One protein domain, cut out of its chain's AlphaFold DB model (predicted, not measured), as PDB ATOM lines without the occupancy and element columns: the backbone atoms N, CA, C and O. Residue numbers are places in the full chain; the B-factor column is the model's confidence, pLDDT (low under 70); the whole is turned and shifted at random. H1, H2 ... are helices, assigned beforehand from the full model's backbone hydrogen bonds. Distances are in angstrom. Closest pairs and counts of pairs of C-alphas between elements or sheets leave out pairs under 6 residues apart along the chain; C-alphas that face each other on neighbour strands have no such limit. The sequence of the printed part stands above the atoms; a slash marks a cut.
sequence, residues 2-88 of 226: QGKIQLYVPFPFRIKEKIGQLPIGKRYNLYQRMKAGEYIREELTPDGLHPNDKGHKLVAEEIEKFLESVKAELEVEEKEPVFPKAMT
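AT A GLANCE: This is residues 2 to 88 of the 226 residues of an uncharacterized protein of Fusicatenibacter saccharivorans (UniProt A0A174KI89). The printed part is a loose, drawn-out winding of the chain: residues 2 to 12 and the short helix H1 make one long side, the link of residues 19 to 29 runs back through the middle, and the long helix H4 makes the opposite long side. Two short helices, H2 and H3, gather near the end where H4 begins; from the other end of H4, the tail of residues 73 to 88 runs across to the side of H1, and residues 68 to 80, of which 68 to 72 belong to H4, stick out. There are 87 residues printed, with four named helices in the order H1, H2, H3, H4 and no named strand. The class is all helix, but 36 of the 87 residues, under half, are in named elements. The whole is loose, with a radius of gyration of the C-alphas of 16.6 A and spans of 48 by 34 by 20 A.

HOW THE PARTS SIT: H1, residues 13 to 18, touches no helix. It is apart from H2, residues 30 to 35, from H3, residues 41 to 44, and from H4, residues 53 to 72. H2 and H3 are close but not clearly touching; their closest C-alphas, of Met 34 and Arg 41, are 7.1 A apart. H2 and H4 are also close but not clearly touching, with the closest C-alphas, of Leu 30 and Leu 58, 7.8 A apart. These two helices run opposite ways at a steep tilt of 60 degrees. H3 and H4 touch, H4 with residues 53 to 56 alone, and the closest C-alphas, of Leu 44 and Gly 55, are 4.3 A apart. In H2 and H4 every O i to N i+4 pair is within hydrogen-bond range, in H1 1 of 2, and H3 is too short for such a pair.

IN THESE COORDINATES: H1 runs from Phe 13, with its C-alpha at (-25.252, -38.173, -13.380), to Lys 18 and is 8.6 A long. H2, Leu 30 to Lys 35, also measures 8.6 A, and H3, Arg 41 to Leu 44, measures 5.5 A. H4 is the longest helix, 28.2 A from C-alpha 53 at (-43.841, -23.370, -27.739) to C-alpha 72 at (-16.288, -26.323, -33.194).

THE WHOLE: The two C-alphas farthest apart, those of Gln 2 and Glu 77, are 52.2 A apart. The printed part has no cut. The link from H1 to H2 is long, with 11 residues; that from H2 to H3 is tight, with 5, and that from H3 to H4 is short, with 8. Residues 73 to 88 hold no named element, and their C-alphas lie 20 to 25 A from the mean of all C-alphas. The mean pLDDT of the printed part is 74.2, and residues 2 to 28 are under 70.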
ATOM      1  N   GLN A   2     -48.699 -24.174   1.181       31.22
ATOM      2  CA  GLN A   2     -47.911 -24.129  -0.053       31.22
ATOM      3  C   GLN A   2     -47.234 -25.485  -0.262       31.22
ATOM      4  O   GLN A   2     -46.272 -25.816   0.430       31.22
ATOM      5  N   GLY A   3     -47.761 -26.275  -1.197       28.53
ATOM      6  CA  GLY A   3     -47.105 -27.484  -1.678       28.53
ATOM      7  C   GLY A   3     -45.831 -27.105  -2.428       28.53
ATOM      8  O   GLY A   3     -45.880 -26.506  -3.501       28.53
ATOM      9  N   LYS A   4     -44.672 -27.420  -1.847       30.11
ATOM     10  CA  LYS A   4     -43.389 -27.377  -2.550       30.11
ATOM     11  C   LYS A   4     -43.403 -28.471  -3.619       30.11
ATOM     12  O   LYS A   4     -43.118 -29.622  -3.315       30.11
ATOM     13  N   ILE A   5     -43.700 -28.110  -4.866       30.94
ATOM     14  CA  ILE A   5     -43.380 -28.964  -6.014       30.94
ATOM     15  C   ILE A   5     -41.871 -28.866  -6.213       30.94
ATOM     16  O   ILE A   5     -41.332 -27.911  -6.779       30.94
ATOM     17  N   GLN A   6     -41.179 -29.837  -5.638       26.48
ATOM     18  CA  GLN A   6     -39.754 -30.033  -5.789       26.48
ATOM     19  C   GLN A   6     -39.522 -30.664  -7.166       26.48
ATOM     20  O   GLN A   6     -39.473 -31.879  -7.298       26.48
ATOM     21  N   LEU A   7     -39.379 -29.826  -8.201       28.64
ATOM     22  CA  LEU A   7     -38.771 -30.215  -9.481       28.64
ATOM     23  C   LEU A   7     -37.281 -30.487  -9.237       28.64
ATOM     24  O   LEU A   7     -36.402 -29.696  -9.566       28.64
ATOM     25  N   TYR A   8     -37.005 -31.592  -8.557       29.33
ATOM     26  CA  TYR A   8     -35.694 -32.201  -8.479       29.33
ATOM     27  C   TYR A   8     -35.862 -33.544  -9.166       29.33
ATOM     28  O   TYR A   8     -36.307 -34.512  -8.561       29.33
ATOM     29  N   VAL A   9     -35.554 -33.585 -10.457       30.73
ATOM     30  CA  VAL A   9     -35.259 -34.846 -11.124       30.73
ATOM     31  C   VAL A   9     -33.755 -35.016 -10.946       30.73
ATOM     32  O   VAL A   9     -32.992 -34.406 -11.702       30.73
ATOM     33  N   PRO A  10     -33.260 -35.752  -9.932       33.84
ATOM     34  CA  PRO A  10     -31.870 -36.152  -9.927       33.84
ATOM     35  C   PRO A  10     -31.741 -37.192 -11.036       33.84
ATOM     36  O   PRO A  10     -31.791 -38.393 -10.789       33.84
ATOM     37  N   PHE A  11     -31.613 -36.750 -12.288       37.69
ATOM     38  CA  PHE A  11     -31.121 -37.638 -13.328       37.69
ATOM     39  C   PHE A  11     -29.770 -38.147 -12.809       37.69
ATOM     40  O   PHE A  11     -28.926 -37.320 -12.446       37.69
ATOM     41  N   PRO A  12     -29.555 -39.463 -12.663       45.78
ATOM     42  CA  PRO A  12     -28.367 -39.965 -12.002       45.78
ATOM     43  C   PRO A  12     -27.165 -39.711 -12.916       45.78
ATOM     44  O   PRO A  12     -26.821 -40.522 -13.773       45.78
ATOM     45  N   PHE A  13     -26.500 -38.569 -12.715       48.28
ATOM     46  CA  PHE A  13     -25.252 -38.173 -13.380       48.28
ATOM     47  C   PHE A  13     -24.172 -39.269 -13.306       48.28
ATOM     48  O   PHE A  13     -23.307 -39.340 -14.173       48.28
ATOM     49  N   ARG A  14     -24.286 -40.187 -12.335       57.31
ATOM     50  CA  ARG A  14     -23.379 -41.316 -12.106       57.31
ATOM     51  C   ARG A  14     -23.221 -42.265 -13.301       57.31
ATOM     52  O   ARG A  14     -22.144 -42.822 -13.455       57.31
ATOM     53  N   ILE A  15     -24.247 -42.468 -14.138       55.91
ATOM     54  CA  ILE A  15     -24.124 -43.363 -15.310       55.91
ATOM     55  C   ILE A  15     -23.366 -42.658 -16.441       55.91
ATOM     56  O   ILE A  15     -22.420 -43.226 -16.977       55.91
ATOM     57  N   LYS A  16     -23.737 -41.407 -16.750       58.06
ATOM     58  CA  LYS A  16     -23.144 -40.606 -17.839       58.06
ATOM     59  C   LYS A  16     -21.657 -40.329 -17.620       58.06
ATOM     60  O   LYS A  16     -20.870 -40.520 -18.539       58.06
ATOM     61  N   GLU A  17     -21.273 -39.970 -16.391       59.03
ATOM     62  CA  GLU A  17     -19.862 -39.781 -16.018       59.03
ATOM     63  C   GLU A  17     -19.051 -41.076 -16.154       59.03
ATOM     64  O   GLU A  17     -17.875 -41.031 -16.500       59.03
ATOM     65  N   LYS A  18     -19.679 -42.238 -15.934       56.38
ATOM     66  CA  LYS A  18     -19.013 -43.535 -16.051       56.38
ATOM     67  C   LYS A  18     -18.760 -43.921 -17.509       56.38
ATOM     68  O   LYS A  18     -17.675 -44.395 -17.821       56.38
ATOM     69  N   ILE A  19     -19.744 -43.725 -18.391       58.69
ATOM     70  CA  ILE A  19     -19.664 -44.107 -19.815       58.69
ATOM     71  C   ILE A  19     -19.028 -43.028 -20.707       58.69
ATOM     72  O   ILE A  19     -19.077 -43.147 -21.926       58.69
ATOM     73  N   GLY A  20     -18.468 -41.964 -20.121       52.25
ATOM     74  CA  GLY A  20     -17.796 -40.894 -20.866       52.25
ATOM     75  C   GLY A  20     -18.724 -40.021 -21.717       52.25
ATOM     76  O   GLY A  20     -18.243 -39.253 -22.542       52.25
ATOM     77  N   GLN A  21     -20.046 -40.098 -21.531       55.94
ATOM     78  CA  GLN A  21     -20.982 -39.244 -22.261       55.94
ATOM     79  C   GLN A  21     -21.029 -37.854 -21.629       55.94
ATOM     80  O   GLN A  21     -21.364 -37.714 -20.448       55.94
ATOM     81  N   LEU A  22     -20.738 -36.824 -22.431       53.97
ATOM     82  CA  LEU A  22     -20.828 -35.420 -22.036       53.97
ATOM     83  C   LEU A  22     -22.231 -35.129 -21.479       53.97
ATOM     84  O   LEU A  22     -23.229 -35.205 -22.206       53.97
ATOM     85  N   PRO A  23     -22.366 -34.810 -20.180       52.16
ATOM     86  CA  PRO A  23     -23.658 -34.473 -19.636       52.16
ATOM     87  C   PRO A  23     -24.035 -33.090 -20.153       52.16
ATOM     88  O   PRO A  23     -23.549 -32.084 -19.639       52.16
ATOM     89  N   ILE A  24     -24.979 -33.055 -21.093       49.25
ATOM     90  CA  ILE A  24     -25.827 -31.889 -21.374       49.25
ATOM     91  C   ILE A  24     -26.164 -31.219 -20.023       49.25
ATOM     92  O   ILE A  24     -25.727 -30.114 -19.750       49.25
ATOM     93  N   GLY A  25     -26.701 -31.960 -19.049       46.34
ATOM     94  CA  GLY A  25     -27.144 -31.436 -17.747       46.34
ATOM     95  C   GLY A  25     -26.160 -30.650 -16.851       46.34
ATOM     96  O   GLY A  25     -26.638 -30.047 -15.895       46.34
ATOM     97  N   LYS A  26     -24.838 -30.589 -17.101       44.75
ATOM     98  CA  LYS A  26     -23.947 -29.694 -16.317       44.75
ATOM     99  C   LYS A  26     -24.089 -28.211 -16.700       44.75
ATOM    100  O   LYS A  26     -23.613 -27.364 -15.951       44.75
ATOM    101  N   ARG A  27     -24.747 -27.885 -17.824       47.25
ATOM    102  CA  ARG A  27     -24.849 -26.508 -18.359       47.25
ATOM    103  C   ARG A  27     -26.273 -25.934 -18.479       47.25
ATOM    104  O   ARG A  27     -26.413 -24.787 -18.872       47.25
ATOM    105  N   TYR A  28     -27.322 -26.683 -18.127       56.66
ATOM    106  CA  TYR A  28     -28.693 -26.365 -18.560       56.66
ATOM    107  C   TYR A  28     -29.503 -25.877 -17.373       56.66
ATOM    108  O   TYR A  28     -29.823 -26.643 -16.464       56.66
ATOM    109  N   ASN A  29     -29.800 -24.582 -17.351       70.38
ATOM    110  CA  ASN A  29     -30.307 -23.935 -16.154       70.38
ATOM    111  C   ASN A  29     -31.622 -23.177 -16.392       70.38
ATOM    112  O   ASN A  29     -31.896 -22.254 -15.642       70.38
ATOM    113  N   LEU A  30     -32.475 -23.561 -17.356       80.31
ATOM    114  CA  LEU A  30     -33.769 -22.879 -17.562       80.31
ATOM    115  C   LEU A  30     -34.539 -22.708 -16.239       80.31
ATOM    116  O   LEU A  30     -35.035 -21.629 -15.936       80.31
ATOM    117  N   TYR A  31     -34.487 -23.721 -15.370       83.00
ATOM    118  CA  TYR A  31     -34.979 -23.641 -13.996       83.00
ATOM    119  C   TYR A  31     -34.252 -22.614 -13.097       83.00
ATOM    120  O   TYR A  31     -34.887 -21.941 -12.291       83.00
ATOM    121  N   GLN A  32     -32.931 -22.472 -13.198       85.00
ATOM    122  CA  GLN A  32     -32.183 -21.429 -12.481       85.00
ATOM    123  C   GLN A  32     -32.450 -20.027 -13.047       85.00
ATOM    124  O   GLN A  32     -32.513 -19.087 -12.268       85.00
ATOM    125  N   ARG A  33     -32.662 -19.879 -14.361       88.06
ATOM    126  CA  ARG A  33     -33.095 -18.619 -14.996       88.06
ATOM    127  C   ARG A  33     -34.485 -18.232 -14.512       88.06
ATOM    128  O   ARG A  33     -34.705 -17.090 -14.125       88.06
ATOM    129  N   MET A  34     -35.384 -19.210 -14.388       88.38
ATOM    130  CA  MET A  34     -36.668 -19.016 -13.712       88.38
ATOM    131  C   MET A  34     -36.490 -18.601 -12.243       88.38
ATOM    132  O   MET A  34     -37.124 -17.656 -11.792       88.38
ATOM    133  N   LYS A  35     -35.589 -19.249 -11.486       87.88
ATOM    134  CA  LYS A  35     -35.278 -18.844 -10.098       87.88
ATOM    135  C   LYS A  35     -34.690 -17.440  -9.992       87.88
ATOM    136  O   LYS A  35     -34.938 -16.766  -8.996       87.88
ATOM    137  N   ALA A  36     -33.906 -17.025 -10.980       91.75
ATOM    138  CA  ALA A  36     -33.341 -15.686 -11.076       91.75
ATOM    139  C   ALA A  36     -34.377 -14.636 -11.517       91.75
ATOM    140  O   ALA A  36     -34.067 -13.448 -11.521       91.75
ATOM    141  N   GLY A  37     -35.601 -15.054 -11.860       92.44
ATOM    142  CA  GLY A  37     -36.681 -14.171 -12.293       92.44
ATOM    143  C   GLY A  37     -36.617 -13.775 -13.768       92.44
ATOM    144  O   GLY A  37     -37.374 -12.904 -14.178       92.44
ATOM    145  N   GLU A  38     -35.752 -14.402 -14.574       94.38
ATOM    146  CA  GLU A  38     -35.704 -14.158 -16.025       94.38
ATOM    147  C   GLU A  38     -36.970 -14.648 -16.736       94.38
ATOM    148  O   GLU A  38     -37.349 -14.093 -17.765       94.38
ATOM    149  N   TYR A  39     -37.611 -15.686 -16.189       92.44
ATOM    150  CA  TYR A  39     -38.866 -16.243 -16.683       92.44
ATOM    151  C   TYR A  39     -39.772 -16.640 -15.524       92.44
ATOM    152  O   TYR A  39     -39.298 -17.132 -14.496       92.44
ATOM    153  N   ILE A  40     -41.079 -16.519 -15.720       93.75
ATOM    154  CA  ILE A  40     -42.073 -17.143 -14.836       93.75
ATOM    155  C   ILE A  40     -42.529 -18.488 -15.416       93.75
ATOM    156  O   ILE A  40     -42.351 -18.763 -16.602       93.75
ATOM    157  N   ARG A  41     -43.093 -19.365 -14.577       92.31
ATOM    158  CA  ARG A  41     -43.483 -20.728 -14.985       92.31
ATOM    159  C   ARG A  41     -44.471 -20.701 -16.144       92.31
ATOM    160  O   ARG A  41     -44.269 -21.408 -17.125       92.31
ATOM    161  N   GLU A  42     -45.481 -19.856 -16.032       94.88
ATOM    162  CA  GLU A  42     -46.623 -19.766 -16.938       94.88
ATOM    163  C   GLU A  42     -46.203 -19.325 -18.349       94.88
ATOM    164  O   GLU A  42     -46.871 -19.643 -19.328       94.88
ATOM    165  N   GLU A  43     -45.061 -18.638 -18.478       95.12
ATOM    166  CA  GLU A  43     -44.490 -18.299 -19.784       95.12
ATOM    167  C   GLU A  43     -43.931 -19.511 -20.526       95.12
ATOM    168  O   GLU A  43     -43.814 -19.462 -21.750       95.12
ATOM    169  N   LEU A  44     -43.537 -20.567 -19.811       94.00
ATOM    170  CA  LEU A  44     -42.758 -21.677 -20.361       94.00
ATOM    171  C   LEU A  44     -43.507 -23.006 -20.342       94.00
ATOM    172  O   LEU A  44     -43.241 -23.863 -21.178       94.00
ATOM    173  N   THR A  45     -44.410 -23.199 -19.388       93.25
ATOM    174  CA  THR A  45     -45.157 -24.442 -19.204       93.25
ATOM    175  C   THR A  45     -46.485 -24.154 -18.494       93.25
ATOM    176  O   THR A  45     -46.490 -23.447 -17.482       93.25
ATOM    177  N   PRO A  46     -47.618 -24.674 -19.000       94.00
ATOM    178  CA  PRO A  46     -48.921 -24.464 -18.376       94.00
ATOM    179  C   PRO A  46     -49.112 -25.273 -17.083       94.00
ATOM    180  O   PRO A  46     -49.901 -24.871 -16.234       94.00
ATOM    181  N   ASP A  47     -48.393 -26.385 -16.912       92.44
ATOM    182  CA  ASP A  47     -48.570 -27.333 -15.800       92.44
ATOM    183  C   ASP A  47     -47.307 -27.530 -14.943       92.44
ATOM    184  O   ASP A  47     -47.336 -28.192 -13.906       92.44
ATOM    185  N   GLY A  48     -46.186 -26.916 -15.330       89.69
ATOM    186  CA  GLY A  48     -44.909 -27.055 -14.635       89.69
ATOM    187  C   GLY A  48     -44.053 -28.232 -15.106       89.69
ATOM    188  O   GLY A  48     -42.967 -28.406 -14.546       89.69
ATOM    189  N   LEU A  49     -44.493 -29.001 -16.107       91.25
ATOM    190  CA  LEU A  49     -43.777 -30.152 -16.660       91.25
ATOM    191  C   LEU A  49     -43.667 -30.093 -18.189       91.25
ATOM    192  O   LEU A  49     -42.556 -30.161 -18.716       91.25
ATOM    193  N   HIS A  50     -44.785 -29.956 -18.899       92.75
ATOM    194  CA  HIS A  50     -44.824 -29.970 -20.359       92.75
ATOM    195  C   HIS A  50     -44.527 -28.564 -20.894       92.75
ATOM    196  O   HIS A  50     -45.254 -27.625 -20.564       92.75
ATOM    197  N   PRO A  51     -43.457 -28.353 -21.679       94.31
ATOM    198  CA  PRO A  51     -43.171 -27.033 -22.223       94.31
ATOM    199  C   PRO A  51     -44.247 -26.599 -23.228       94.31
ATOM    200  O   PRO A  51     -44.765 -27.409 -23.990       94.31
ATOM    201  N   ASN A  52     -44.561 -25.308 -23.262       95.75
ATOM    202  CA  ASN A  52     -45.261 -24.701 -24.396       95.75
ATOM    203  C   ASN A  52     -44.260 -24.386 -25.527       95.75
ATOM    204  O   ASN A  52     -43.067 -24.674 -25.405       95.75
ATOM    205  N   ASP A  53     -44.705 -23.733 -26.603       97.81
ATOM    206  CA  ASP A  53     -43.841 -23.370 -27.739       97.81
ATOM    207  C   ASP A  53     -42.582 -22.585 -27.324       97.81
ATOM    208  O   ASP A  53     -41.478 -22.871 -27.793       97.81
ATOM    209  N   LYS A  54     -42.716 -21.616 -26.404       95.62
ATOM    210  CA  LYS A  54     -41.584 -20.825 -25.889       95.62
ATOM    211  C   LYS A  54     -40.642 -21.701 -25.063       95.62
ATOM    212  O   LYS A  54     -39.427 -21.612 -25.233       95.62
ATOM    213  N   GLY A  55     -41.180 -22.557 -24.198       93.81
ATOM    214  CA  GLY A  55     -40.400 -23.513 -23.416       93.81
ATOM    215  C   GLY A  55     -39.632 -24.501 -24.299       93.81
ATOM    216  O   GLY A  55     -38.428 -24.676 -24.112       93.81
ATOM    217  N   HIS A  56     -40.287 -25.082 -25.307       95.81
ATOM    218  CA  HIS A  56     -39.658 -25.966 -26.292       95.81
ATOM    219  C   HIS A  56     -38.547 -25.262 -27.066       95.81
ATOM    220  O   HIS A  56     -37.460 -25.824 -27.202       95.81
ATOM    221  N   LYS A  57     -38.781 -24.023 -27.514       94.94
ATOM    222  CA  LYS A  57     -37.760 -23.212 -28.185       94.94
ATOM    223  C   LYS A  57     -36.521 -23.022 -27.309       94.94
ATOM    224  O   LYS A  57     -35.416 -23.257 -27.776       94.94
ATOM    225  N   LEU A  58     -36.691 -22.646 -26.040       91.94
ATOM    226  CA  LEU A  58     -35.556 -22.449 -25.129       91.94
ATOM    227  C   LEU A  58     -34.794 -23.753 -24.866       91.94
ATOM    228  O   LEU A  58     -33.571 -23.738 -24.785       91.94
ATOM    229  N   VAL A  59     -35.491 -24.886 -24.747       90.44
ATOM    230  CA  VAL A  59     -34.833 -26.197 -24.630       90.44
ATOM    231  C   VAL A  59     -34.026 -26.517 -25.891       90.44
ATOM    232  O   VAL A  59     -32.888 -26.968 -25.775       90.44
ATOM    233  N   ALA A  60     -34.585 -26.259 -27.077       91.12
ATOM    234  CA  ALA A  60     -33.902 -26.471 -28.350       91.12
ATOM    235  C   ALA A  60     -32.649 -25.594 -28.484       91.12
ATOM    236  O   ALA A  60     -31.581 -26.127 -28.765       91.12
ATOM    237  N   GLU A  61     -32.738 -24.296 -28.179       90.12
ATOM    238  CA  GLU A  61     -31.597 -23.367 -28.222       90.12
ATOM    239  C   GLU A  61     -30.433 -23.824 -27.329       90.12
ATOM    240  O   GLU A  61     -29.267 -23.678 -27.691       90.12
ATOM    241  N   GLU A  62     -30.711 -24.396 -26.153       85.31
ATOM    242  CA  GLU A  62     -29.652 -24.914 -25.281       85.31
ATOM    243  C   GLU A  62     -28.990 -26.179 -25.853       85.31
ATOM    244  O   GLU A  62     -27.769 -26.333 -25.756       85.31
ATOM    245  N   ILE A  63     -29.772 -27.065 -26.482       87.38
ATOM    246  CA  ILE A  63     -29.243 -28.241 -27.190       87.38
ATOM    247  C   ILE A  63     -28.385 -27.791 -28.379       87.38
ATOM    248  O   ILE A  63     -27.272 -28.287 -28.549       87.38
ATOM    249  N   GLU A  64     -28.868 -26.830 -29.164       89.94
ATOM    250  CA  GLU A  64     -28.164 -26.270 -30.320       89.94
ATOM    251  C   GLU A  64     -26.821 -25.661 -29.918       89.94
ATOM    252  O   GLU A  64     -25.805 -26.043 -30.490       89.94
ATOM    253  N   LYS A  65     -26.766 -24.828 -28.869       86.69
ATOM    254  CA  LYS A  65     -25.500 -24.268 -28.349       86.69
ATOM    255  C   LYS A  65     -24.476 -25.348 -28.003       86.69
ATOM    256  O   LYS A  65     -23.279 -25.183 -28.246       86.69
ATOM    257  N   PHE A  66     -24.918 -26.455 -27.402       84.25
ATOM    258  CA  PHE A  66     -24.022 -27.569 -27.105       84.25
ATOM    259  C   PHE A  66     -23.527 -28.243 -28.386       84.25
ATOM    260  O   PHE A  66     -22.324 -28.451 -28.531       84.25
ATOM    261  N   LEU A  67     -24.421 -28.535 -29.330       88.31
ATOM    262  CA  LEU A  67     -24.047 -29.135 -30.612       88.31
ATOM    263  C   LEU A  67     -23.121 -28.228 -31.431       88.31
ATOM    264  O   LEU A  67     -22.194 -28.727 -32.062       88.31
ATOM    265  N   GLU A  68     -23.304 -26.910 -31.381       89.56
ATOM    266  CA  GLU A  68     -22.389 -25.935 -31.980       89.56
ATOM    267  C   GLU A  68     -21.002 -25.979 -31.331       89.56
ATOM    268  O   GLU A  68     -20.000 -25.925 -32.043       89.56
ATOM    269  N   SER A  69     -20.923 -26.141 -30.004       85.69
ATOM    270  CA  SER A  69     -19.634 -26.305 -29.318       85.69
ATOM    271  C   SER A  69     -18.919 -27.598 -29.712       85.69
ATOM    272  O   SER A  69     -17.723 -27.568 -29.975       85.69
ATOM    273  N   VAL A  70     -19.654 -28.708 -29.862       85.50
ATOM    274  CA  VAL A  70     -19.102 -29.975 -30.372       85.50
ATOM    275  C   VAL A  70     -18.639 -29.809 -31.820       85.50
ATOM    276  O   VAL A  70     -17.550 -30.241 -32.184       85.50
ATOM    277  N   LYS A  71     -19.434 -29.122 -32.648       87.06
ATOM    278  CA  LYS A  71     -19.083 -28.827 -34.041       87.06
ATOM    279  C   LYS A  71     -17.778 -28.028 -34.152       87.06
ATOM    280  O   LYS A  71     -17.016 -28.239 -35.091       87.06
ATOM    281  N   ALA A  72     -17.517 -27.114 -33.219       86.94
ATOM    282  CA  ALA A  72     -16.288 -26.323 -33.194       86.94
ATOM    283  C   ALA A  72     -15.029 -27.150 -32.859       86.94
ATOM    284  O   ALA A  72     -13.922 -26.699 -33.139       86.94
ATOM    285  N   GLU A  73     -15.191 -28.352 -32.301       83.19
ATOM    286  CA  GLU A  73     -14.108 -29.243 -31.865       83.19
ATOM    287  C   GLU A  73     -13.967 -30.492 -32.764       83.19
ATOM    288  O   GLU A  73     -13.232 -31.413 -32.426       83.19
ATOM    289  N   LEU A  74     -14.618 -30.525 -33.936       78.06
ATOM    290  CA  LEU A  74     -14.662 -31.701 -34.829       78.06
ATOM    291  C   LEU A  74     -13.297 -32.227 -35.292       78.06
ATOM    292  O   LEU A  74     -13.188 -33.399 -35.641       78.06
ATOM    293  N   GLU A  75     -12.279 -31.371 -35.353       78.69
ATOM    294  CA  GLU A  75     -10.927 -31.756 -35.783       78.69
ATOM    295  C   GLU A  75     -10.057 -32.283 -34.629       78.69
ATOM    296  O   GLU A  75      -8.907 -32.670 -34.843       78.69
ATOM    297  N   VAL A  76     -10.580 -32.307 -33.400       76.88
ATOM    298  CA  VAL A  76      -9.882 -32.866 -32.242       76.88
ATOM    299  C   VAL A  76      -9.988 -34.389 -32.287       76.88
ATOM    300  O   VAL A  76     -11.077 -34.954 -32.289       76.88
ATOM    301  N   GLU A  77      -8.841 -35.065 -32.310       73.50
ATOM    302  CA  GLU A  77      -8.782 -36.526 -32.275       73.50
ATOM    303  C   GLU A  77      -9.302 -37.046 -30.923       73.50
ATOM    304  O   GLU A  77      -8.647 -36.918 -29.881       73.50
ATOM    305  N   GLU A  78     -10.503 -37.622 -30.927       71.19
ATOM    306  CA  GLU A  78     -11.072 -38.274 -29.753       71.19
ATOM    307  C   GLU A  78     -10.482 -39.677 -29.591       71.19
ATOM    308  O   GLU A  78     -10.511 -40.510 -30.498       71.19
ATOM    309  N   LYS A  79      -9.956 -39.971 -28.400       76.12
ATOM    310  CA  LYS A  79      -9.570 -41.343 -28.054       76.12
ATOM    311  C   LYS A  79     -10.825 -42.189 -27.897       76.12
ATOM    312  O   LYS A  79     -11.764 -41.755 -27.232       76.12
ATOM    313  N   GLU A  80     -10.797 -43.418 -28.410       73.69
ATOM    314  CA  GLU A  80     -11.884 -44.366 -28.166       73.69
ATOM    315  C   GLU A  80     -12.141 -44.514 -26.656       73.69
ATOM    316  O   GLU A  80     -11.212 -44.809 -25.887       73.69
ATOM    317  N   PRO A  81     -13.385 -44.300 -26.196       72.06
ATOM    318  CA  PRO A  81     -13.706 -44.431 -24.790       72.06
ATOM    319  C   PRO A  81     -13.641 -45.903 -24.375       72.06
ATOM    320  O   PRO A  81     -14.227 -46.784 -25.001       72.06
ATOM    321  N   VAL A  82     -12.962 -46.177 -23.260       80.38
ATOM    322  CA  VAL A  82     -13.008 -47.499 -22.630       80.38
ATOM    323  C   VAL A  82     -14.354 -47.648 -21.933       80.38
ATOM    324  O   VAL A  82     -14.628 -46.952 -20.952       80.38
ATOM    325  N   PHE A  83     -15.188 -48.573 -22.409       80.50
ATOM    326  CA  PHE A  83     -16.468 -48.842 -21.764       80.50
ATOM    327  C   PHE A  83     -16.252 -49.409 -20.355       80.50
ATOM    328  O   PHE A  83     -15.579 -50.429 -20.176       80.50
ATOM    329  N   PRO A  84     -16.811 -48.762 -19.324       84.50
ATOM    330  CA  PRO A  84     -16.629 -49.199 -17.954       84.50
ATOM    331  C   PRO A  84     -17.462 -50.458 -17.675       84.50
ATOM    332  O   PRO A  84     -18.497 -50.698 -18.294       84.50
ATOM    333  N   LYS A  85     -17.085 -51.225 -16.647       88.06
ATOM    334  CA  LYS A  85     -17.976 -52.265 -16.104       88.06
ATOM    335  C   LYS A  85     -19.289 -51.648 -15.616       88.06
ATOM    336  O   LYS A  85     -19.303 -50.492 -15.180       88.06
ATOM    337  N   ALA A  86     -20.369 -52.427 -15.599       88.75
ATOM    338  CA  ALA A  86     -21.651 -51.985 -15.058       88.75
ATOM    339  C   ALA A  86     -21.515 -51.407 -13.634       88.75
ATOM    340  O   ALA A  86     -20.637 -51.781 -12.855       88.75
ATOM    341  N   MET A  87     -22.307 -50.378 -13.319       89.00
ATOM    342  CA  MET A  87     -22.316 -49.742 -11.989       89.00
ATOM    343  C   MET A  87     -23.264 -50.425 -11.013       89.00
ATOM    344  O   MET A  87     -23.036 -50.384  -9.809       89.00
ATOM    345  N   THR A  88     -24.323 -51.012 -11.545       91.75
ATOM    346  CA  THR A  88     -25.293 -51.820 -10.818       91.75
ATOM    347  C   THR A  88     -25.132 -53.272 -11.258       91.75
ATOM    348  O   THR A  88     -24.290 -53.580 -12.102       91.75
TER     349      THR A  88